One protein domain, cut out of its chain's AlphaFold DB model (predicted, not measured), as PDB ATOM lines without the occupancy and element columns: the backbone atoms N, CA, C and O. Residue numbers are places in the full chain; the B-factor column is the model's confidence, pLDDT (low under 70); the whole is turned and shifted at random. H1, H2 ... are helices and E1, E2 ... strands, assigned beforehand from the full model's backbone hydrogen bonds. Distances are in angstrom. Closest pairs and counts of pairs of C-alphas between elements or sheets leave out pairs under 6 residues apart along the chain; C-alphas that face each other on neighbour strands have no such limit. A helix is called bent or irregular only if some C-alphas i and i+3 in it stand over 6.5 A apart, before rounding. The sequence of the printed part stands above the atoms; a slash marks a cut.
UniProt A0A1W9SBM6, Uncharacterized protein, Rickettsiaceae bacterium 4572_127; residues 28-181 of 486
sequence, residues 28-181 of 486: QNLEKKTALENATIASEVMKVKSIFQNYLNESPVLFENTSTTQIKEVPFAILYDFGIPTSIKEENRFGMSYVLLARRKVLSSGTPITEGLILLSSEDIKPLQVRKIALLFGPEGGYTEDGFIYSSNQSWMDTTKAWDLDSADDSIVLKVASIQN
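AT A GLANCE: This is residues 28 to 181 of the 486 residues of an uncharacterized protein of Rickettsiaceae bacterium 4572_127 (UniProt A0A1W9SBM6). A strongly twisted sheet of six strands, curled like part of a barrel, has the long helix H1 along one face, and residues 28 to 33 of H1 stick out past the body. The shorter helix H4 packs on the E6 and E4 part of the sheet and against H1, while the small H5 sits between the two edge strands, E1 and E5. The 154 printed residues hold five named helices and six named strands, along the chain H1 H2 E1 H3 E2 E3 H4 E4 E5 H5 E6, a mixed class; the sheet, in the order E1 E2 E3 E6 E4 E5, is all antiparallel. The whole is compact, with a radius of gyration of the C-alphas of 15.5 A, and elongated, spanning 54 by 33 by 24 A.

HOW THE PARTS SIT: Start with the hairpin of E2, residues 97 to 106, and E3, residues 112 to 121, where N 101 and O 117 are 2.8 A apart. Beside E2 lies the edge strand E1, residues 70 to 74, with N 72 and O 102 at 2.8 A. Beside E3 you find E6, residues 172 to 180, with N 118 and O 174 at 2.9 A. Next comes E4, residues 141 to 145, with N 142 and O 173 at 2.8 A; it forms a hairpin with E5, residues 148 to 151, N 143 and O 150 at 2.8 A. H1, residues 28 to 58, is over E3 and E6 at a height of 9.1 A, and H4, residues 127 to 136, is over E6 and E4 at 8.2 A: two layers, helices on one face of a sheet. H1 touches H4 with residues 38 to 42 alone, closest at the C-alphas of Asn 38 and Ile 133, 5.5 A, at a steep tilt of 62 degrees. E3, H4 and E4 form a split strand-helix-strand unit, two strands that run the same way in one sheet with a helix between them along the chain, with E6 between its strands in the sheet and a right-handed crossover; E5, H5, residues 161 to 164, and E6 form another, with E4 between its strands in the sheet and a left-handed crossover. H5 stands at the sheet's level. H2, residues 60 to 63, irregular at 7.0 A from C-alpha 60 to 63, only grazes the sheet; H3, residues 78 to 81, is not on it and only just touches H1, with 3 pairs of C-alphas within 8 A, closest Ile 51 and Leu 79 at 6.7 A. Every O i to N i+4 pair is within hydrogen-bond range in H1, 5 of 6 in H4; H2, H3 and H5 are too short for one.

IN THESE COORDINATES: Find C-alpha 28 at (-32.250, 29.160, -92.569); H1 runs 45.4 A to C-alpha 58. E2 spans 29.4 A, E3 29.2 A, and E6 24.8 A, ending at C-alpha 180, (2.378, -0.987, -98.077).

THE WHOLE: The C-alphas of Gln 28 and Asn 65 are farthest apart, 55.7 A. The printed part has no cut, and the link from H3 to E2 is long, 15 residues. Mean pLDDT of the printed part is 82.0; 20 residues are under 70, among them 159 to 168.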
ATOM      1  N   GLN A  28     -32.670  29.734 -91.283       90.25
ATOM      2  CA  GLN A  28     -32.250  29.160 -92.569       90.25
ATOM      3  C   GLN A  28     -30.888  29.684 -93.033       90.25
ATOM      4  O   GLN A  28     -30.066  28.918 -93.534       90.25
ATOM      5  N   ASN A  29     -30.634  30.983 -92.871       89.50
ATOM      6  CA  ASN A  29     -29.350  31.574 -93.241       89.50
ATOM      7  C   ASN A  29     -28.213  31.055 -92.356       89.50
ATOM      8  O   ASN A  29     -27.131  30.784 -92.871       89.50
ATOM      9  N   LEU A  30     -28.461  30.864 -91.056       88.62
ATOM     10  CA  LEU A  30     -27.499  30.238 -90.149       88.62
ATOM     11  C   LEU A  30     -27.201  28.789 -90.555       88.62
ATOM     12  O   LEU A  30     -26.036  28.425 -90.667       88.62
ATOM     13  N   GLU A  31     -28.225  27.985 -90.846       87.88
ATOM     14  CA  GLU A  31     -28.046  26.594 -91.285       87.88
ATOM     15  C   GLU A  31     -27.249  26.500 -92.593       87.88
ATOM     16  O   GLU A  31     -26.322  25.695 -92.693       87.88
ATOM     17  N   LYS A  32     -27.553  27.361 -93.575       88.69
ATOM     18  CA  LYS A  32     -26.796  27.450 -94.834       88.69
ATOM     19  C   LYS A  32     -25.350  27.877 -94.605       88.69
ATOM     20  O   LYS A  32     -24.450  27.307 -95.217       88.69
ATOM     21  N   LYS A  33     -25.125  28.858 -93.726       89.69
ATOM     22  CA  LYS A  33     -23.781  29.324 -93.372       89.69
ATOM     23  C   LYS A  33     -22.961  28.186 -92.761       89.69
ATOM     24  O   LYS A  33     -21.888  27.893 -93.274       89.69
ATOM     25  N   THR A  34     -23.495  27.489 -91.757       88.94
ATOM     26  CA  THR A  34     -22.811  26.350 -91.124       88.94
ATOM     27  C   THR A  34     -22.569  25.205 -92.108       88.94
ATOM     28  O   THR A  34     -21.513  24.585 -92.081       88.94
ATOM     29  N   ALA A  35     -23.510  24.923 -93.015       88.25
ATOM     30  CA  ALA A  35     -23.306  23.908 -94.049       88.25
ATOM     31  C   ALA A  35     -22.144  24.267 -94.995       88.25
ATOM     32  O   ALA A  35     -21.340  23.402 -95.336       88.25
ATOM     33  N   LEU A  36     -22.029  25.541 -95.379       89.31
ATOM     34  CA  LEU A  36     -20.946  26.033 -96.232       89.31
ATOM     35  C   LEU A  36     -19.593  26.046 -95.504       89.31
ATOM     36  O   LEU A  36     -18.573  25.687 -96.098       89.31
ATOM     37  N   GLU A  37     -19.579  26.407 -94.220       89.38
ATOM     38  CA  GLU A  37     -18.396  26.296 -93.358       89.38
ATOM     39  C   GLU A  37     -17.929  24.838 -93.282       89.38
ATOM     40  O   GLU A  37     -16.790  24.548 -93.642       89.38
ATOM     41  N   ASN A  38     -18.830  23.906 -92.955       90.69
ATOM     42  CA  ASN A  38     -18.535  22.473 -92.888       90.69
ATOM     43  C   ASN A  38     -17.986  21.917 -94.211       90.69
ATOM     44  O   ASN A  38     -17.006  21.176 -94.209       90.69
ATOM     45  N   ALA A  39     -18.590  22.292 -95.344       89.56
ATOM     46  CA  ALA A  39     -18.124  21.878 -96.667       89.56
ATOM     47  C   ALA A  39     -16.727  22.430 -96.986       89.56
ATOM     48  O   ALA A  39     -15.909  21.740 -97.596       89.56
ATOM     49  N   THR A  40     -16.430  23.657 -96.550       90.31
ATOM     50  CA  THR A  40     -15.101  24.232 -96.756       90.31
ATOM     51  C   THR A  40     -14.051  23.530 -95.902       90.31
ATOM     52  O   THR A  40     -12.996  23.178 -96.424       90.31
ATOM     53  N   ILE A  41     -14.359  23.273 -94.627       90.19
ATOM     54  CA  ILE A  41     -13.488  22.512 -93.725       90.19
ATOM     55  C   ILE A  41     -13.186  21.149 -94.345       90.19
ATOM     56  O   ILE A  41     -12.024  20.784 -94.497       90.19
ATOM     57  N   ALA A  42     -14.217  20.432 -94.802       90.81
ATOM     58  CA  ALA A  42     -14.033  19.137 -95.442       90.81
ATOM     59  C   ALA A  42     -13.135  19.221 -96.691       90.81
ATOM     60  O   ALA A  42     -12.229  18.406 -96.869       90.81
ATOM     61  N   SER A  43     -13.321  20.239 -97.535       90.75
ATOM     62  CA  SER A  43     -12.475  20.451 -98.715       90.75
ATOM     63  C   SER A  43     -11.007  20.726 -98.360       90.75
ATOM     64  O   SER A  43     -10.110  20.187 -99.010       90.75
ATOM     65  N   GLU A  44     -10.743  21.538 -97.332       90.81
ATOM     66  CA  GLU A  44      -9.383  21.833 -96.864       90.81
ATOM     67  C   GLU A  44      -8.706  20.579 -96.299       90.81
ATOM     68  O   GLU A  44      -7.589  20.252 -96.703       90.81
ATOM     69  N   VAL A  45      -9.403  19.817 -95.452       91.38
ATOM     70  CA  VAL A  45      -8.880  18.570 -94.871       91.38
ATOM     71  C   VAL A  45      -8.571  17.533 -95.955       91.38
ATOM     72  O   VAL A  45      -7.541  16.871 -95.885       91.38
ATOM     73  N   MET A  46      -9.391  17.424 -97.005       90.88
ATOM     74  CA  MET A  46      -9.111  16.513 -98.124       90.88
ATOM     75  C   MET A  46      -7.839  16.887 -98.899       90.88
ATOM     76  O   MET A  46      -7.117  15.999 -99.359       90.88
ATOM     77  N   LYS A  47      -7.517  18.183 -99.014       90.56
ATOM     78  CA  LYS A  47      -6.240  18.625 -99.601       90.56
ATOM     79  C   LYS A  47      -5.066  18.217 -98.716       90.56
ATOM     80  O   LYS A  47      -4.103  17.649 -99.227       90.56
ATOM     81  N   VAL A  48      -5.180  18.437 -97.403       92.00
ATOM     82  CA  VAL A  48      -4.180  17.983 -96.420       92.00
ATOM     83  C   VAL A  48      -3.994  16.469 -96.515       92.00
ATOM     84  O   VAL A  48      -2.863  16.009 -96.603       92.00
ATOM     85  N   LYS A  49      -5.086  15.697 -96.605       92.44
ATOM     86  CA  LYS A  49      -5.070  14.236 -96.777       92.44
ATOM     87  C   LYS A  49      -4.259  13.802 -97.986       92.44
ATOM     88  O   LYS A  49      -3.388  12.951 -97.849       92.44
ATOM     89  N   SER A  50      -4.530  14.383 -99.153       90.50
ATOM     90  CA  SER A  50      -3.818  14.022-100.381       90.50
ATOM     91  C   SER A  50      -2.316  14.294-100.271       90.50
ATOM     92  O   SER A  50      -1.514  13.491-100.737       90.50
ATOM     93  N   ILE A  51      -1.932  15.412 -99.658       90.31
ATOM     94  CA  ILE A  51      -0.524  15.805 -99.521       90.31
ATOM     95  C   ILE A  51       0.167  14.948 -98.463       90.31
ATOM     96  O   ILE A  51       1.271  14.461 -98.686       90.31
ATOM     97  N   PHE A  52      -0.504  14.695 -97.341       92.25
ATOM     98  CA  PHE A  52       0.002  13.810 -96.303       92.25
ATOM     99  C   PHE A  52       0.174  12.378 -96.824       92.25
ATOM    100  O   PHE A  52       1.177  11.734 -96.540       92.25
ATOM    101  N   GLN A  53      -0.740  11.897 -97.670       89.81
ATOM    102  CA  GLN A  53      -0.586  10.610 -98.346       89.81
ATOM    103  C   GLN A  53       0.654  10.578 -99.252       89.81
ATOM    104  O   GLN A  53       1.392   9.595 -99.229       89.81
ATOM    105  N   ASN A  54       0.919  11.649-100.006       86.12
ATOM    106  CA  ASN A  54       2.137  11.757-100.815       86.12
ATOM    107  C   ASN A  54       3.398  11.747 -99.941       86.12
ATOM    108  O   ASN A  54       4.338  11.015-100.239       86.12
ATOM    109  N   TYR A  55       3.387  12.476 -98.823       87.81
ATOM    110  CA  TYR A  55       4.475  12.454 -97.847       87.81
ATOM    111  C   TYR A  55       4.762  11.038 -97.326       87.81
ATOM    112  O   TYR A  55       5.916  10.604 -97.327       87.81
ATOM    113  N   LEU A  56       3.722  10.297 -96.929       86.25
ATOM    114  CA  LEU A  56       3.863   8.922 -96.443       86.25
ATOM    115  C   LEU A  56       4.378   7.966 -97.533       86.25
ATOM    116  O   LEU A  56       5.153   7.066 -97.223       86.25
ATOM    117  N   ASN A  57       3.987   8.172 -98.796       81.88
ATOM    118  CA  ASN A  57       4.487   7.386 -99.929       81.88
ATOM    119  C   ASN A  57       5.982   7.622-100.194       81.88
ATOM    120  O   ASN A  57       6.699   6.702-100.588       81.88
ATOM    121  N   GLU A  58       6.453   8.857-100.019       77.94
ATOM    122  CA  GLU A  58       7.816   9.258-100.385       77.94
ATOM    123  C   GLU A  58       8.826   9.156 -99.236       77.94
ATOM    124  O   GLU A  58      10.030   9.202 -99.495       77.94
ATOM    125  N   SER A  59       8.367   8.964 -97.993       71.19
ATOM    126  CA  SER A  59       9.200   8.994 -96.780       71.19
ATOM    127  C   SER A  59       9.385   7.608 -96.132       71.19
ATOM    128  O   SER A  59       8.854   7.357 -95.047       71.19
ATOM    129  N   PRO A  60      10.191   6.700 -96.722       58.66
ATOM    130  CA  PRO A  60      10.448   5.366 -96.160       58.66
ATOM    131  C   PRO A  60      11.175   5.415 -94.802       58.66
ATOM    132  O   PRO A  60      11.111   4.466 -94.022       58.66
ATOM    133  N   VAL A  61      11.826   6.545 -94.513       61.41
ATOM    134  CA  VAL A  61      12.655   6.801 -93.326       61.41
ATOM    135  C   VAL A  61      11.833   6.955 -92.040       61.41
ATOM    136  O   VAL A  61      12.354   6.789 -90.936       61.41
ATOM    137  N   LEU A  62      10.525   7.237 -92.151       72.69
ATOM    138  CA  LEU A  62       9.648   7.525 -91.008       72.69
ATOM    139  C   LEU A  62       9.743   6.478 -89.891       72.69
ATOM    140  O   LEU A  62       9.672   6.838 -88.716       72.69
ATOM    141  N   PHE A  63       9.963   5.207 -90.225       72.38
ATOM    142  CA  PHE A  63      10.022   4.103 -89.262       72.38
ATOM    143  C   PHE A  63      11.289   3.248 -89.398       72.38
ATOM    144  O   PHE A  63      11.228   2.023 -89.264       72.38
ATOM    145  N   GLU A  64      12.431   3.869 -89.703       62.97
ATOM    146  CA  GLU A  64      13.708   3.155 -89.791       62.97
ATOM    147  C   GLU A  64      14.038   2.362 -88.514       62.97
ATOM    148  O   GLU A  64      13.876   2.842 -87.393       62.97
ATOM    149  N   ASN A  65      14.538   1.136 -88.711       54.66
ATOM    150  CA  ASN A  65      15.088   0.237 -87.686       54.66
ATOM    151  C   ASN A  65      14.123  -0.328 -86.633       54.66
ATOM    152  O   ASN A  65      14.577  -0.859 -85.619       54.66
ATOM    153  N   THR A  66      12.806  -0.282 -86.856       55.78
ATOM    154  CA  THR A  66      11.837  -0.748 -85.852       55.78
ATOM    155  C   THR A  66      10.934  -1.860 -86.395       55.78
ATOM    156  O   THR A  66      10.290  -1.736 -87.436       55.78
ATOM    157  N   SER A  67      10.937  -3.006 -85.707       58.41
ATOM    158  CA  SER A  67      10.140  -4.199 -86.048       58.41
ATOM    159  C   SER A  67       8.747  -4.201 -85.408       58.41
ATOM    160  O   SER A  67       7.941  -5.085 -85.691       58.41
ATOM    161  N   THR A  68       8.452  -3.220 -84.554       65.94
ATOM    162  CA  THR A  68       7.220  -3.128 -83.764       65.94
ATOM    163  C   THR A  68       6.272  -2.050 -84.287       65.94
ATOM    164  O   THR A  68       6.653  -1.178 -85.070       65.94
ATOM    165  N   THR A  69       5.011  -2.112 -83.849       72.31
ATOM    166  CA  THR A  69       4.030  -1.044 -84.078       72.31
ATOM    167  C   THR A  69       4.534   0.246 -83.443       72.31
ATOM    168  O   THR A  69       4.813   0.277 -82.246       72.31
ATOM    169  N   GLN A  70       4.651   1.304 -84.239       77.62
ATOM    170  CA  GLN A  70       5.086   2.620 -83.779       77.62
ATOM    171  C   GLN A  70       4.184   3.696 -84.347       77.62
ATOM    172  O   GLN A  70       3.749   3.597 -85.495       77.62
ATOM    173  N   ILE A  71       3.949   4.726 -83.543       85.00
ATOM    174  CA  ILE A  71       3.183   5.909 -83.911       85.00
ATOM    175  C   ILE A  71       4.139   7.095 -83.847       85.00
ATOM    176  O   ILE A  71       4.942   7.196 -82.918       85.00
ATOM    177  N   LYS A  72       4.079   7.963 -84.849       87.12
ATOM    178  CA  LYS A  72       4.819   9.219 -84.880       87.12
ATOM    179  C   LYS A  72       3.893  10.346 -85.278       87.12
ATOM    180  O   LYS A  72       3.150  10.224 -86.250       87.12
ATOM    181  N   GLU A  73       3.991  11.444 -84.550       89.25
ATOM    182  CA  GLU A  73       3.434  12.712 -84.986       89.25
ATOM    183  C   GLU A  73       4.314  13.296 -86.092       89.25
ATOM    184  O   GLU A  73       5.546  13.290 -86.006       89.25
ATOM    185  N   VAL A  74       3.673  13.744 -87.164       89.25
ATOM    186  CA  VAL A  74       4.318  14.346 -88.325       89.25
ATOM    187  C   VAL A  74       4.097  15.853 -88.242       89.25
ATOM    188  O   VAL A  74       2.950  16.295 -88.311       89.25
ATOM    189  N   PRO A  75       5.164  16.662 -88.128       89.56
ATOM    190  CA  PRO A  75       5.024  18.108 -88.098       89.56
ATOM    191  C   PRO A  75       4.305  18.623 -89.347       89.56
ATOM    192  O   PRO A  75       4.726  18.334 -90.471       89.56
ATOM    193  N   PHE A  76       3.266  19.442 -89.159       89.38
ATOM    194  CA  PHE A  76       2.497  20.015 -90.270       89.38
ATOM    195  C   PHE A  76       3.388  20.796 -91.246       89.38
ATOM    196  O   PHE A  76       3.167  20.775 -92.456       89.38
ATOM    197  N   ALA A  77       4.445  21.430 -90.728       88.94
ATOM    198  CA  ALA A  77       5.412  22.185 -91.515       88.94
ATOM    199  C   ALA A  77       6.074  21.367 -92.639       88.94
ATOM    200  O   ALA A  77       6.398  21.929 -93.682       88.94
ATOM    201  N   ILE A  78       6.228  20.049 -92.473       87.69
ATOM    202  CA  ILE A  78       6.815  19.190 -93.512       87.69
ATOM    203  C   ILE A  78       5.926  19.158 -94.761       87.69
ATOM    204  O   ILE A  78       6.430  19.040 -95.872       87.69
ATOM    205  N   LEU A  79       4.607  19.337 -94.626       88.38
ATOM    206  CA  LEU A  79       3.698  19.338 -95.774       88.38
ATOM    207  C   LEU A  79       3.907  20.536 -96.722       88.38
ATOM    208  O   LEU A  79       3.462  20.472 -97.870       88.38
ATOM    209  N   TYR A  80       4.591  21.607 -96.290       87.25
ATOM    210  CA  TYR A  80       4.967  22.720 -97.176       87.25
ATOM    211  C   TYR A  80       5.930  22.281 -98.274       87.25
ATOM    212  O   TYR A  80       5.738  22.673 -99.427       87.25
ATOM    213  N   ASP A  81       6.868  21.388 -97.962       85.50
ATOM    214  CA  ASP A  81       7.803  20.840 -98.949       85.50
ATOM    215  C   ASP A  81       7.093  19.931 -99.968       85.50
ATOM    216  O   ASP A  81       7.543  19.777-101.101       85.50
ATOM    217  N   PHE A  82       5.923  19.400 -99.596       84.62
ATOM    218  CA  PHE A  82       5.052  18.577-100.442       84.62
ATOM    219  C   PHE A  82       3.943  19.386-101.138       84.62
ATOM    220  O   PHE A  82       3.037  18.812-101.750       84.62
ATOM    221  N   GLY A  83       4.018  20.720-101.086       82.38
ATOM    222  CA  GLY A  83       3.182  21.614-101.889       82.38
ATOM    223  C   GLY A  83       1.837  21.989-101.270       82.38
ATOM    224  O   GLY A  83       0.911  22.335-102.011       82.38
ATOM    225  N   ILE A  84       1.690  21.953 -99.939       87.75
ATOM    226  CA  ILE A  84       0.478  22.494 -99.310       87.75
ATOM    227  C   ILE A  84       0.349  24.004 -99.570       87.75
ATOM    228  O   ILE A  84       1.315  24.750 -99.384       87.75
ATOM    229  N   PRO A  85      -0.825  24.496-100.021       82.69
ATOM    230  CA  PRO A  85      -1.023  25.923-100.234       82.69
ATOM    231  C   PRO A  85      -0.795  26.707 -98.940       82.69
ATOM    232  O   PRO A  85      -1.327  26.338 -97.899       82.69
ATOM    233  N   THR A  86      -0.118  27.855 -99.020       80.81
ATOM    234  CA  THR A  86       0.140  28.744 -97.865       80.81
ATOM    235  C   THR A  86      -1.128  29.299 -97.208       80.81
ATOM    236  O   THR A  86      -1.079  29.826 -96.095       80.81
ATOM    237  N   SER A  87      -2.275  29.195 -97.887       80.94
ATOM    238  CA  SER A  87      -3.590  29.506 -97.327       80.94
ATOM    239  C   SER A  87      -4.055  28.489 -96.282       80.94
ATOM    240  O   SER A  87      -4.900  28.836 -95.462       80.94
ATOM    241  N   ILE A  88      -3.546  27.252 -96.327       83.62
ATOM    242  CA  ILE A  88      -3.816  26.214 -95.330       83.62
ATOM    243  C   ILE A  88      -2.649  26.224 -94.350       83.62
ATOM    244  O   ILE A  88      -1.504  25.978 -94.721       83.62
ATOM    245  N   LYS A  89      -2.956  26.545 -93.100       83.75
ATOM    246  CA  LYS A  89      -1.998  26.583 -92.000       83.75
ATOM    247  C   LYS A  89      -2.313  25.459 -91.018       83.75
ATOM    248  O   LYS A  89      -3.389  24.872 -91.078       83.75
ATOM    249  N   GLU A  90      -1.366  25.201 -90.125       79.69
ATOM    250  CA  GLU A  90      -1.491  24.229 -89.032       79.69
ATOM    251  C   GLU A  90      -2.721  24.492 -88.158       79.69
ATOM    252  O   GLU A  90      -3.417  23.558 -87.775       79.69
ATOM    253  N   GLU A  91      -3.044  25.765 -87.943       81.56
ATOM    254  CA  GLU A  91      -4.349  26.203 -87.466       81.56
ATOM    255  C   GLU A  91      -5.125  26.795 -88.646       81.56
ATOM    256  O   GLU A  91      -4.688  27.765 -89.282       81.56
ATOM    257  N   ASN A  92      -6.264  26.202 -88.992       77.44
ATOM    258  CA  ASN A  92      -7.062  26.698 -90.102       77.44
ATOM    259  C   ASN A  92      -7.792  28.000 -89.737       77.44
ATOM    260  O   ASN A  92      -7.881  28.423 -88.587       77.44
ATOM    261  N   ARG A  93      -8.381  28.644 -90.746       75.38
ATOM    262  CA  ARG A  93      -9.101  29.922 -90.582       75.38
ATOM    263  C   ARG A  93     -10.334  29.859 -89.668       75.38
ATOM    264  O   ARG A  93     -10.949  30.894 -89.429       75.38
ATOM    265  N   PHE A  94     -10.725  28.664 -89.235       75.94
ATOM    266  CA  PHE A  94     -11.844  28.414 -88.337       75.94
ATOM    267  C   PHE A  94     -11.378  28.046 -86.915       75.94
ATOM    268  O   PHE A  94     -12.215  27.639 -86.117       75.94
ATOM    269  N   GLY A  95     -10.080  28.181 -86.600       77.25
ATOM    270  CA  GLY A  95      -9.532  27.912 -85.265       77.25
ATOM    271  C   GLY A  95      -9.409  26.424 -84.930       77.25
ATOM    272  O   GLY A  95      -9.481  26.050 -83.760       77.25
ATOM    273  N   MET A  96      -9.304  25.557 -85.943       82.31
ATOM    274  CA  MET A  96      -8.998  24.142 -85.732       82.31
ATOM    275  C   MET A  96      -7.544  23.833 -86.043       82.31
ATOM    276  O   MET A  96      -7.037  24.247 -87.089       82.31
ATOM    277  N   SER A  97      -6.939  23.010 -85.195       87.69
ATOM    278  CA  SER A  97      -5.548  22.583 -85.318       87.69
ATOM    279  C   SER A  97      -5.450  21.193 -85.935       87.69
ATOM    280  O   SER A  97      -6.153  20.265 -85.527       87.69
ATOM    281  N   TYR A  98      -4.578  21.051 -86.932       89.75
ATOM    282  CA  TYR A  98      -4.259  19.766 -87.546       89.75
ATOM    283  C   TYR A  98      -3.246  19.005 -86.697       89.75
ATOM    284  O   TYR A  98      -2.162  19.515 -86.425       89.75
ATOM    285  N   VAL A  99      -3.545  17.746 -86.386       89.88
ATOM    286  CA  VAL A  99      -2.561  16.793 -85.858       89.88
ATOM    287  C   VAL A  99      -2.444  15.627 -86.831       89.88
ATOM    288  O   VAL A  99      -3.426  14.951 -87.146       89.88
ATOM    289  N   LEU A 100      -1.239  15.417 -87.358       91.38
ATOM    290  CA  LEU A 100      -0.950  14.385 -88.351       91.38
ATOM    291  C   LEU A 100      -0.220  13.238 -87.663       91.38
ATOM    292  O   LEU A 100       0.884  13.419 -87.157       91.38
ATOM    293  N   LEU A 101      -0.806  12.046 -87.667       90.38
ATOM    294  CA  LEU A 101      -0.195  10.857 -87.083       90.38
ATOM    295  C   LEU A 101       0.093   9.835 -88.177       90.38
ATOM    296  O   LEU A 101      -0.759   9.525 -89.009       90.38
ATOM    297  N   ALA A 102       1.292   9.275 -88.154       89.75
ATOM    298  CA  ALA A 102       1.676   8.133 -88.962       89.75
ATOM    299  C   ALA A 102       1.864   6.927 -88.043       89.75
ATOM    300  O   ALA A 102       2.524   7.019 -87.008       89.75
ATOM    301  N   ARG A 103       1.341   5.769 -88.438       87.12
ATOM    302  CA  ARG A 103       1.559   4.502 -87.744       87.12
ATOM    303  C   ARG A 103       2.149   3.466 -88.677       87.12
ATOM    304  O   ARG A 103       1.576   3.181 -89.722       87.12
ATOM    305  N   ARG A 104       3.192   2.777 -88.222       85.06
ATOM    306  CA  ARG A 104       3.604   1.495 -88.797       85.06
ATOM    307  C   ARG A 104       2.857   0.355 -88.119       85.06
ATOM    308  O   ARG A 104       2.878   0.248 -86.896       85.06
ATOM    309  N   LYS A 105       2.236  -0.515 -88.909       81.25
ATOM    310  CA  LYS A 105       1.593  -1.754 -88.461       81.25
ATOM    311  C   LYS A 105       2.165  -2.922 -89.256       81.25
ATOM    312  O   LYS A 105       2.398  -2.803 -90.452       81.25
ATOM    313  N   VAL A 106       2.391  -4.055 -88.604       76.56
ATOM    314  CA  VAL A 106       2.752  -5.302 -89.290       76.56
ATOM    315  C   VAL A 106       1.486  -6.142 -89.410       76.56
ATOM    316  O   VAL A 106       0.803  -6.384 -88.414       76.56
ATOM    317  N   LEU A 107       1.121  -6.513 -90.636       76.94
ATOM    318  CA  LEU A 107      -0.021  -7.390 -90.889       76.94
ATOM    319  C   LEU A 107       0.269  -8.811 -90.393       76.94
ATOM    320  O   LEU A 107       1.420  -9.184 -90.179       76.94
ATOM    321  N   SER A 108      -0.772  -9.636 -90.265       75.50
ATOM    322  CA  SER A 108      -0.623 -11.062 -89.929       75.50
ATOM    323  C   SER A 108       0.260 -11.824 -90.926       75.50
ATOM    324  O   SER A 108       0.888 -12.807 -90.553       75.50
ATOM    325  N   SER A 109       0.361 -11.339 -92.168       71.56
ATOM    326  CA  SER A 109       1.278 -11.837 -93.200       71.56
ATOM    327  C   SER A 109       2.754 -11.479 -92.968       71.56
ATOM    328  O   SER A 109       3.600 -11.854 -93.771       71.56
ATOM    329  N   GLY A 110       3.076 -10.697 -91.933       67.06
ATOM    330  CA  GLY A 110       4.414 -10.137 -91.712       67.06
ATOM    331  C   GLY A 110       4.722  -8.903 -92.570       67.06
ATOM    332  O   GLY A 110       5.778  -8.291 -92.408       67.06
ATOM    333  N   THR A 111       3.812  -8.492 -93.457       71.88
ATOM    334  CA  THR A 111       3.999  -7.321 -94.323       71.88
ATOM    335  C   THR A 111       3.864  -6.026 -93.513       71.88
ATOM    336  O   THR A 111       2.817  -5.811 -92.890       71.88
ATOM    337  N   PRO A 112       4.874  -5.137 -93.511       74.56
ATOM    338  CA  PRO A 112       4.752  -3.833 -92.881       74.56
ATOM    339  C   PRO A 112       3.909  -2.892 -93.749       74.56
ATOM    340  O   PRO A 112       4.144  -2.736 -94.947       74.56
ATOM    341  N   ILE A 113       2.952  -2.220 -93.125       82.50
ATOM    342  CA  ILE A 113       2.152  -1.153 -93.722       82.50
ATOM    343  C   ILE A 113       2.316   0.128 -92.905       82.50
ATOM    344  O   ILE A 113       2.478   0.078 -91.682       82.50
ATOM    345  N   THR A 114       2.266   1.270 -93.581       86.69
ATOM    346  CA  THR A 114       2.113   2.585 -92.960       86.69
ATOM    347  C   THR A 114       0.677   3.044 -93.135       86.69
ATOM    348  O   THR A 114       0.132   3.023 -94.233       86.69
ATOM    349  N   GLU A 115       0.055   3.468 -92.048       87.56
ATOM    350  CA  GLU A 115      -1.267   4.080 -92.034       87.56
ATOM    351  C   GLU A 115      -1.130   5.524 -91.553       87.56
ATOM    352  O   GLU A 115      -0.330   5.810 -90.662       87.56
ATOM    353  N   GLY A 116      -1.901   6.434 -92.140       89.88
ATOM    354  CA  GLY A 116      -1.963   7.826 -91.704       89.88
ATOM    355  C   GLY A 116      -3.303   8.144 -91.057       89.88
ATOM    356  O   GLY A 116      -4.341   7.598 -91.441       89.88
ATOM    357  N   LEU A 117      -3.281   9.059 -90.101       91.00
ATOM    358  CA  LEU A 117      -4.451   9.629 -89.455       91.00
ATOM    359  C   LEU A 117      -4.304  11.148 -89.428       91.00
ATOM    360  O   LEU A 117      -3.254  11.663 -89.056       91.00
ATOM    361  N   ILE A 118      -5.362  11.851 -89.804       91.88
ATOM    362  CA  ILE A 118      -5.462  13.296 -89.628       91.88
ATOM    363  C   ILE A 118      -6.532  13.538 -88.583       91.88
ATOM    364  O   ILE A 118      -7.671  13.096 -88.749       91.88
ATOM    365  N   LEU A 119      -6.152  14.233 -87.523       90.62
ATOM    366  CA  LEU A 119      -7.053  14.721 -86.499       90.62
ATOM    367  C   LEU A 119      -7.196  16.223 -86.667       90.62
ATOM    368  O   LEU A 119      -6.229  16.929 -86.956       90.62
ATOM    369  N   LEU A 120      -8.421  16.693 -86.504       90.31
ATOM    370  CA  LEU A 120      -8.738  18.103 -86.528       90.31
ATOM    371  C   LEU A 120      -9.622  18.407 -85.324       90.31
ATOM    372  O   LEU A 120     -10.746  17.904 -85.242       90.31
ATOM    373  N   SER A 121      -9.096  19.207 -84.401       86.25
ATOM    374  CA  SER A 121      -9.736  19.528 -83.125       86.25
ATOM    375  C   SER A 121      -9.862  21.039 -82.935       86.25
ATOM    376  O   SER A 121      -9.063  21.820 -83.457       86.25
ATOM    377  N   SER A 122     -10.906  21.462 -82.223       83.25
ATOM    378  CA  SER A 122     -11.113  22.844 -81.776       83.25
ATOM    379  C   SER A 122     -12.080  22.848 -80.600       83.25
ATOM    380  O   SER A 122     -13.087  22.141 -80.638       83.25
ATOM    381  N   GLU A 123     -11.815  23.676 -79.590       78.50
ATOM    382  CA  GLU A 123     -12.708  23.847 -78.433       78.50
ATOM    383  C   GLU A 123     -14.061  24.475 -78.821       78.50
ATOM    384  O   GLU A 123     -15.063  24.297 -78.127       78.50
ATOM    385  N   ASP A 124     -14.116  25.186 -79.951       79.00
ATOM    386  CA  ASP A 124     -15.297  25.941 -80.378       79.00
ATOM    387  C   ASP A 124     -16.301  25.107 -81.195       79.00
ATOM    388  O   ASP A 124     -17.433  25.548 -81.449       79.00
ATOM    389  N   ILE A 125     -15.925  23.896 -81.622       80.00
ATOM    390  CA  ILE A 125     -16.775  23.053 -82.467       80.00
ATOM    391  C   ILE A 125     -17.571  22.075 -81.614       80.00
ATOM    392  O   ILE A 125     -17.051  21.275 -80.851       80.00
ATOM    393  N   LYS A 126     -18.893  22.097 -81.801       85.94
ATOM    394  CA  LYS A 126     -19.802  21.207 -81.074       85.94
ATOM    395  C   LYS A 126     -19.688  19.760 -81.582       85.94
ATOM    396  O   LYS A 126     -19.661  19.577 -82.804       85.94
ATOM    397  N   PRO A 127     -19.857  18.740 -80.719       86.06
ATOM    398  CA  PRO A 127     -19.829  17.321 -81.107       86.06
ATOM    399  C   PRO A 127     -20.741  16.980 -82.302       86.06
ATOM    400  O   PRO A 127     -20.397  16.242 -83.224       86.06
ATOM    401  N   LEU A 128     -21.937  17.576 -82.348       87.69
ATOM    402  CA  LEU A 128     -22.883  17.350 -83.446       87.69
ATOM    403  C   LEU A 128     -22.399  17.937 -84.783       87.69
ATOM    404  O   LEU A 128     -22.748  17.425 -85.847       87.69
ATOM    405  N   GLN A 129     -21.617  19.016 -84.749       88.62
ATOM    406  CA  GLN A 129     -20.993  19.589 -85.938       88.62
ATOM    407  C   GLN A 129     -19.814  18.731 -86.408       88.62
ATOM    408  O   GLN A 129     -19.727  18.479 -87.607       88.62
ATOM    409  N   VAL A 130     -19.001  18.201 -85.487       89.62
ATOM    410  CA  VAL A 130     -17.930  17.227 -85.777       89.62
ATOM    411  C   VAL A 130     -18.483  16.053 -86.577       89.62
ATOM    412  O   VAL A 130     -18.022  15.788 -87.685       89.62
ATOM    413  N   ARG A 131     -19.556  15.417 -86.086       89.06
ATOM    414  CA  ARG A 131     -20.212  14.297 -86.782       89.06
ATOM    415  C   ARG A 131     -20.736  14.688 -88.166       89.06
ATOM    416  O   ARG A 131     -20.599  13.924 -89.117       89.06
ATOM    417  N   LYS A 132     -21.314  15.889 -88.305       89.88
ATOM    418  CA  LYS A 132     -21.780  16.404 -89.606       89.88
ATOM    419  C   LYS A 132     -20.639  16.597 -90.596       89.88
ATOM    420  O   LYS A 132     -20.831  16.299 -91.768       89.88
ATOM    421  N   ILE A 133     -19.490  17.099 -90.149       89.56
ATOM    422  CA  ILE A 133     -18.313  17.266 -91.005       89.56
ATOM    423  C   ILE A 133     -17.715  15.894 -91.336       89.56
ATOM    424  O   ILE A 133     -17.437  15.630 -92.500       89.56
ATOM    425  N   ALA A 134     -17.616  14.992 -90.354       90.56
ATOM    426  CA  ALA A 134     -17.121  13.627 -90.536       90.56
ATOM    427  C   ALA A 134     -17.886  12.864 -91.636       90.56
ATOM    428  O   ALA A 134     -17.276  12.192 -92.465       90.56
ATOM    429  N   LEU A 135     -19.214  13.029 -91.689       89.94
ATOM    430  CA  LEU A 135     -20.073  12.444 -92.727       89.94
ATOM    431  C   LEU A 135     -19.744  12.934 -94.146       89.94
ATOM    432  O   LEU A 135     -19.971  12.199 -95.106       89.94
ATOM    433  N   LEU A 136     -19.201  14.146 -94.304       91.25
ATOM    434  CA  LEU A 136     -18.850  14.692 -95.622       91.25
ATOM    435  C   LEU A 136     -17.658  13.972 -96.264       91.25
ATOM    436  O   LEU A 136     -17.516  14.024 -97.484       91.25
ATOM    437  N   PHE A 137     -16.827  13.282 -95.479       87.38
ATOM    438  CA  PHE A 137     -15.716  12.480 -96.002       87.38
ATOM    439  C   PHE A 137     -16.126  11.049 -96.379       87.38
ATOM    440  O   PHE A 137     -15.300  10.269 -96.855       87.38
ATOM    441  N   GLY A 138     -17.389  10.675 -96.155       86.31
ATOM    442  CA  GLY A 138     -17.889   9.337 -96.442       86.31
ATOM    443  C   GLY A 138     -17.159   8.250 -95.634       86.31
ATOM    444  O   GLY A 138     -16.978   8.410 -94.426       86.31
ATOM    445  N   PRO A 139     -16.750   7.131 -96.262       83.62
ATOM    446  CA  PRO A 139     -16.264   5.952 -95.545       83.62
ATOM    447  C   PRO A 139     -14.911   6.143 -94.860       83.62
ATOM    448  O   PRO A 139     -14.566   5.356 -93.992       83.62
ATOM    449  N   GLU A 140     -14.133   7.159 -95.221       85.19
ATOM    450  CA  GLU A 140     -12.808   7.408 -94.635       85.19
ATOM    451  C   GLU A 140     -12.867   8.380 -93.448       85.19
ATOM    452  O   GLU A 140     -11.900   8.502 -92.692       85.19
ATOM    453  N   GLY A 141     -14.000   9.073 -93.300       89.19
ATOM    454  CA  GLY A 141     -14.257  10.020 -92.228       89.19
ATOM    455  C   GLY A 141     -14.735   9.341 -90.962       89.19
ATOM    456  O   GLY A 141     -15.601   8.463 -90.988       89.19
ATOM    457  N   GLY A 142     -14.224   9.823 -89.843       90.56
ATOM    458  CA  GLY A 142     -14.649   9.448 -88.514       90.56
ATOM    459  C   GLY A 142     -14.677  10.640 -87.575       90.56
ATOM    460  O   GLY A 142     -14.402  11.781 -87.949       90.56
ATOM    461  N   TYR A 143     -15.038  10.355 -86.342       90.44
ATOM    462  CA  TYR A 143     -14.985  11.280 -85.231       90.44
ATOM    463  C   TYR A 143     -14.480  10.535 -84.002       90.44
ATOM    464  O   TYR A 143     -14.571   9.305 -83.924       90.44
ATOM    465  N   THR A 144     -13.937  11.275 -83.054       88.75
ATOM    466  CA  THR A 144     -13.544  10.746 -81.753       88.75
ATOM    467  C   THR A 144     -14.615  11.006 -80.704       88.75
ATOM    468  O   THR A 144     -15.238  12.067 -80.683       88.75
ATOM    469  N   GLU A 145     -14.836  10.023 -79.840       84.88
ATOM    470  CA  GLU A 145     -15.727  10.117 -78.681       84.88
ATOM    471  C   GLU A 145     -15.193   9.180 -77.592       84.88
ATOM    472  O   GLU A 145     -14.833   8.035 -77.879       84.88
ATOM    473  N   ASP A 146     -15.081   9.674 -76.358       80.44
ATOM    474  CA  ASP A 146     -14.516   8.942 -75.215       80.44
ATOM    475  C   ASP A 146     -13.120   8.332 -75.499       80.44
ATOM    476  O   ASP A 146     -12.776   7.231 -75.055       80.44
ATOM    477  N   GLY A 147     -12.308   9.040 -76.289       76.00
ATOM    478  CA  GLY A 147     -10.984   8.628 -76.749       76.00
ATOM    479  C   GLY A 147     -10.972   7.599 -77.885       76.00
ATOM    480  O   GLY A 147      -9.900   7.323 -78.425       76.00
ATOM    481  N   PHE A 148     -12.111   7.036 -78.290       81.38
ATOM    482  CA  PHE A 148     -12.195   6.050 -79.375       81.38
ATOM    483  C   PHE A 148     -12.486   6.706 -80.720       81.38
ATOM    484  O   PHE A 148     -13.121   7.753 -80.771       81.38
ATOM    485  N   ILE A 149     -12.066   6.069 -81.819       85.69
ATOM    486  CA  ILE A 149     -12.384   6.543 -83.170       85.69
ATOM    487  C   ILE A 149     -13.550   5.738 -83.741       85.69
ATOM    488  O   ILE A 149     -13.456   4.521 -83.940       85.69
ATOM    489  N   TYR A 150     -14.612   6.448 -84.103       86.56
ATOM    490  CA  TYR A 150     -15.788   5.910 -84.771       86.56
ATOM    491  C   TYR A 150     -15.852   6.422 -86.205       86.56
ATOM    492  O   TYR A 150     -15.732   7.620 -86.450       86.56
ATOM    493  N   SER A 151     -16.082   5.537 -87.173       86.31
ATOM    494  CA  SER A 151     -16.399   5.996 -88.529       86.31
ATOM    495  C   SER A 151     -17.765   6.676 -88.577       86.31
ATOM    496  O   SER A 151     -18.719   6.273 -87.909       86.31
ATOM    497  N   SER A 152     -17.877   7.688 -89.431       83.00
ATOM    498  CA  SER A 152     -19.110   8.456 -89.620       83.00
ATOM    499  C   SER A 152     -20.274   7.601 -90.143       83.00
ATOM    500  O   SER A 152     -21.439   7.906 -89.889       83.00
ATOM    501  N   ASN A 153     -19.960   6.502 -90.832       80.25
ATOM    502  CA  ASN A 153     -20.904   5.555 -91.419       80.25
ATOM    503  C   ASN A 153     -20.903   4.175 -90.732       80.25
ATOM    504  O   ASN A 153     -21.479   3.239 -91.281       80.25
ATOM    505  N   GLN A 154     -20.243   4.030 -89.577       73.88
ATOM    506  CA  GLN A 154     -20.093   2.763 -88.840       73.88
ATOM    507  C   GLN A 154     -19.420   1.619 -89.633       73.88
ATOM    508  O   GLN A 154     -19.492   0.462 -89.229       73.88
ATOM    509  N   SER A 155     -18.737   1.916 -90.747       74.06
ATOM    510  CA  SER A 155     -18.025   0.909 -91.553       74.06
ATOM    511  C   SER A 155     -16.720   0.421 -90.921       74.06
ATOM    512  O   SER A 155     -16.239  -0.665 -91.241       74.06
ATOM    513  N   TRP A 156     -16.147   1.208 -90.013       78.00
ATOM    514  CA  TRP A 156     -14.981   0.836 -89.223       78.00
ATOM    515  C   TRP A 156     -15.008   1.505 -87.846       78.00
ATOM    516  O   TRP A 156     -15.657   2.531 -87.624       78.00
ATOM    517  N   MET A 157     -14.286   0.902 -86.914       76.31
ATOM    518  CA  MET A 157     -14.006   1.451 -85.596       76.31
ATOM    519  C   MET A 157     -12.551   1.131 -85.287       76.31
ATOM    520  O   MET A 157     -12.086   0.024 -85.577       76.31
ATOM    521  N   ASP A 158     -11.838   2.097 -84.723       72.19
ATOM    522  CA  ASP A 158     -10.503   1.869 -84.192       72.19
ATOM    523  C   ASP A 158     -10.587   1.932 -82.666       72.19
ATOM    524  O   ASP A 158     -10.930   2.963 -82.086       72.19
ATOM    525  N   THR A 159     -10.345   0.793 -82.016       60.97
ATOM    526  CA  THR A 159     -10.425   0.660 -80.553       60.97
ATOM    527  C   THR A 159      -9.164   1.157 -79.853       60.97
ATOM    528  O   THR A 159      -9.110   1.199 -78.624       60.97
ATOM    529  N   THR A 160      -8.143   1.527 -80.621       61.75
ATOM    530  CA  THR A 160      -6.914   2.116 -80.103       61.75
ATOM    531  C   THR A 160      -7.173   3.598 -79.850       61.75
ATOM    532  O   THR A 160      -7.470   4.319 -80.807       61.75
ATOM    533  N   LYS A 161      -7.114   4.039 -78.579       59.28
ATOM    534  CA  LYS A 161      -7.376   5.435 -78.182       59.28
ATOM    535  C   LYS A 161      -6.632   6.373 -79.129       59.28
ATOM    536  O   LYS A 161      -5.422   6.225 -79.235       59.28
ATOM    537  N   ALA A 162      -7.356   7.211 -79.872       58.03
ATOM    538  CA  ALA A 162      -6.972   7.826 -81.151       58.03
ATOM    539  C   ALA A 162      -5.453   8.033 -81.366       58.03
ATOM    540  O   ALA A 162      -4.903   9.099 -81.122       58.03
ATOM    541  N   TRP A 163      -4.783   6.955 -81.779       61.78
ATOM    542  CA  TRP A 163      -3.331   6.765 -81.896       61.78
ATOM    543  C   TRP A 163      -2.435   7.514 -80.876       61.78
ATOM    544  O   TRP A 163      -1.378   8.030 -81.223       61.78
ATOM    545  N   ASP A 164      -2.859   7.432 -79.607       59.09
ATOM    546  CA  ASP A 164      -2.251   7.852 -78.327       59.09
ATOM    547  C   ASP A 164      -2.169   9.360 -78.013       59.09
ATOM    548  O   ASP A 164      -1.278   9.825 -77.302       59.09
ATOM    549  N   LEU A 165      -3.163  10.134 -78.463       62.84
ATOM    550  CA  LEU A 165      -3.450  11.468 -77.919       62.84
ATOM    551  C   LEU A 165      -4.527  11.393 -76.825       62.84
ATOM    552  O   LEU A 165      -5.687  11.095 -77.108       62.84
ATOM    553  N   ASP A 166      -4.166  11.743 -75.586       57.31
ATOM    554  CA  ASP A 166      -5.063  11.760 -74.411       57.31
ATOM    555  C   ASP A 166      -6.207  12.799 -74.491       57.31
ATOM    556  O   ASP A 166      -7.078  12.823 -73.626       57.31
ATOM    557  N   SER A 167      -6.219  13.673 -75.504       55.72
ATOM    558  CA  SER A 167      -7.125  14.834 -75.597       55.72
ATOM    559  C   SER A 167      -7.766  15.019 -76.975       55.72
ATOM    560  O   SER A 167      -8.111  16.129 -77.367       55.72
ATOM    561  N   ALA A 168      -7.937  13.934 -77.727       63.88
ATOM    562  CA  ALA A 168      -8.551  14.014 -79.044       63.88
ATOM    563  C   ALA A 168     -10.089  13.991 -79.012       63.88
ATOM    564  O   ALA A 168     -10.660  13.757 -80.063       63.88
ATOM    565  N   ASP A 169     -10.787  14.178 -77.888       78.12
ATOM    566  CA  ASP A 169     -12.260  14.126 -77.876       78.12
ATOM    567  C   ASP A 169     -12.890  15.211 -78.766       78.12
ATOM    568  O   ASP A 169     -12.296  16.263 -79.001       78.12
ATOM    569  N   ASP A 170     -14.068  14.916 -79.326       84.50
ATOM    570  CA  ASP A 170     -14.796  15.802 -80.245       84.50
ATOM    571  C   ASP A 170     -13.957  16.285 -81.443       84.50
ATOM    572  O   ASP A 170     -14.108  17.396 -81.955       84.50
ATOM    573  N   SER A 171     -13.071  15.423 -81.935       88.44
ATOM    574  CA  SER A 171     -12.222  15.706 -83.086       88.44
ATOM    575  C   SER A 171     -12.749  15.025 -84.336       88.44
ATOM    576  O   SER A 171     -13.294  13.919 -84.321       88.44
ATOM    577  N   ILE A 172     -12.559  15.699 -85.463       90.50
ATOM    578  CA  ILE A 172     -12.786  15.118 -86.777       90.50
ATOM    579  C   ILE A 172     -11.587  14.233 -87.090       90.50
ATOM    580  O   ILE A 172     -10.439  14.650 -86.939       90.50
ATOM    581  N   VAL A 173     -11.859  13.024 -87.568       90.88
ATOM    582  CA  VAL A 173     -10.833  12.059 -87.948       90.88
ATOM    583  C   VAL A 173     -10.934  11.773 -89.431       90.88
ATOM    584  O   VAL A 173     -12.018  11.517 -89.952       90.88
ATOM    585  N   LEU A 174      -9.798  11.757 -90.115       91.31
ATOM    586  CA  LEU A 174      -9.720  11.289 -91.488       91.31
ATOM    587  C   LEU A 174      -8.610  10.255 -91.614       91.31
ATOM    588  O   LEU A 174      -7.436  10.543 -91.365       91.31
ATOM    589  N   LYS A 175      -8.990   9.038 -92.008       88.62
ATOM    590  CA  LYS A 175      -8.028   7.967 -92.252       88.62
ATOM    591  C   LYS A 175      -7.391   8.154 -93.628       88.62
ATOM    592  O   LYS A 175      -8.074   8.355 -94.632       88.62
ATOM    593  N   VAL A 176      -6.068   8.063 -93.684       88.50
ATOM    594  CA  VAL A 176      -5.321   7.966 -94.941       88.50
ATOM    595  C   VAL A 176      -5.188   6.494 -95.309       88.50
ATOM    596  O   VAL A 176      -5.016   5.641 -94.435       88.50
ATOM    597  N   ALA A 177      -5.283   6.190 -96.604       82.69
ATOM    598  CA  ALA A 177      -5.148   4.829 -97.104       82.69
ATOM    599  C   ALA A 177      -3.846   4.181 -96.608       82.69
ATOM    600  O   ALA A 177      -2.798   4.827 -96.556       82.69
ATOM    601  N   SER A 178      -3.924   2.902 -96.247       80.62
ATOM    602  CA  SER A 178      -2.764   2.131 -95.818       80.62
ATOM    603  C   SER A 178      -1.821   1.943 -97.004       80.62
ATOM    604  O   SER A 178      -2.197   1.373 -98.028       80.62
ATOM    605  N   ILE A 179      -0.591   2.407 -96.857       79.00
ATOM    606  CA  ILE A 179       0.462   2.268 -97.851       79.00
ATOM    607  C   ILE A 179       1.278   1.055 -97.437       79.00
ATOM    608  O   ILE A 179       1.765   0.977 -96.309       79.00
ATOM    609  N   GLN A 180       1.410   0.072 -98.324       69.12
ATOM    610  CA  GLN A 180       2.378  -0.987 -98.077       69.12
ATOM    611  C   GLN A 180       3.756  -0.344 -98.063       69.12
ATOM    612  O   GLN A 180       4.162   0.260 -99.054       69.12
ATOM    613  N   ASN A 181       4.464  -0.465 -96.939       59.31
ATOM    614  CA  ASN A 181       5.866  -0.103 -96.925       59.31
ATOM    615  C   ASN A 181       6.556  -1.137 -97.800       59.31
ATOM    616  O   ASN A 181       6.918  -2.220 -97.335       59.31
TER     617      ASN A 181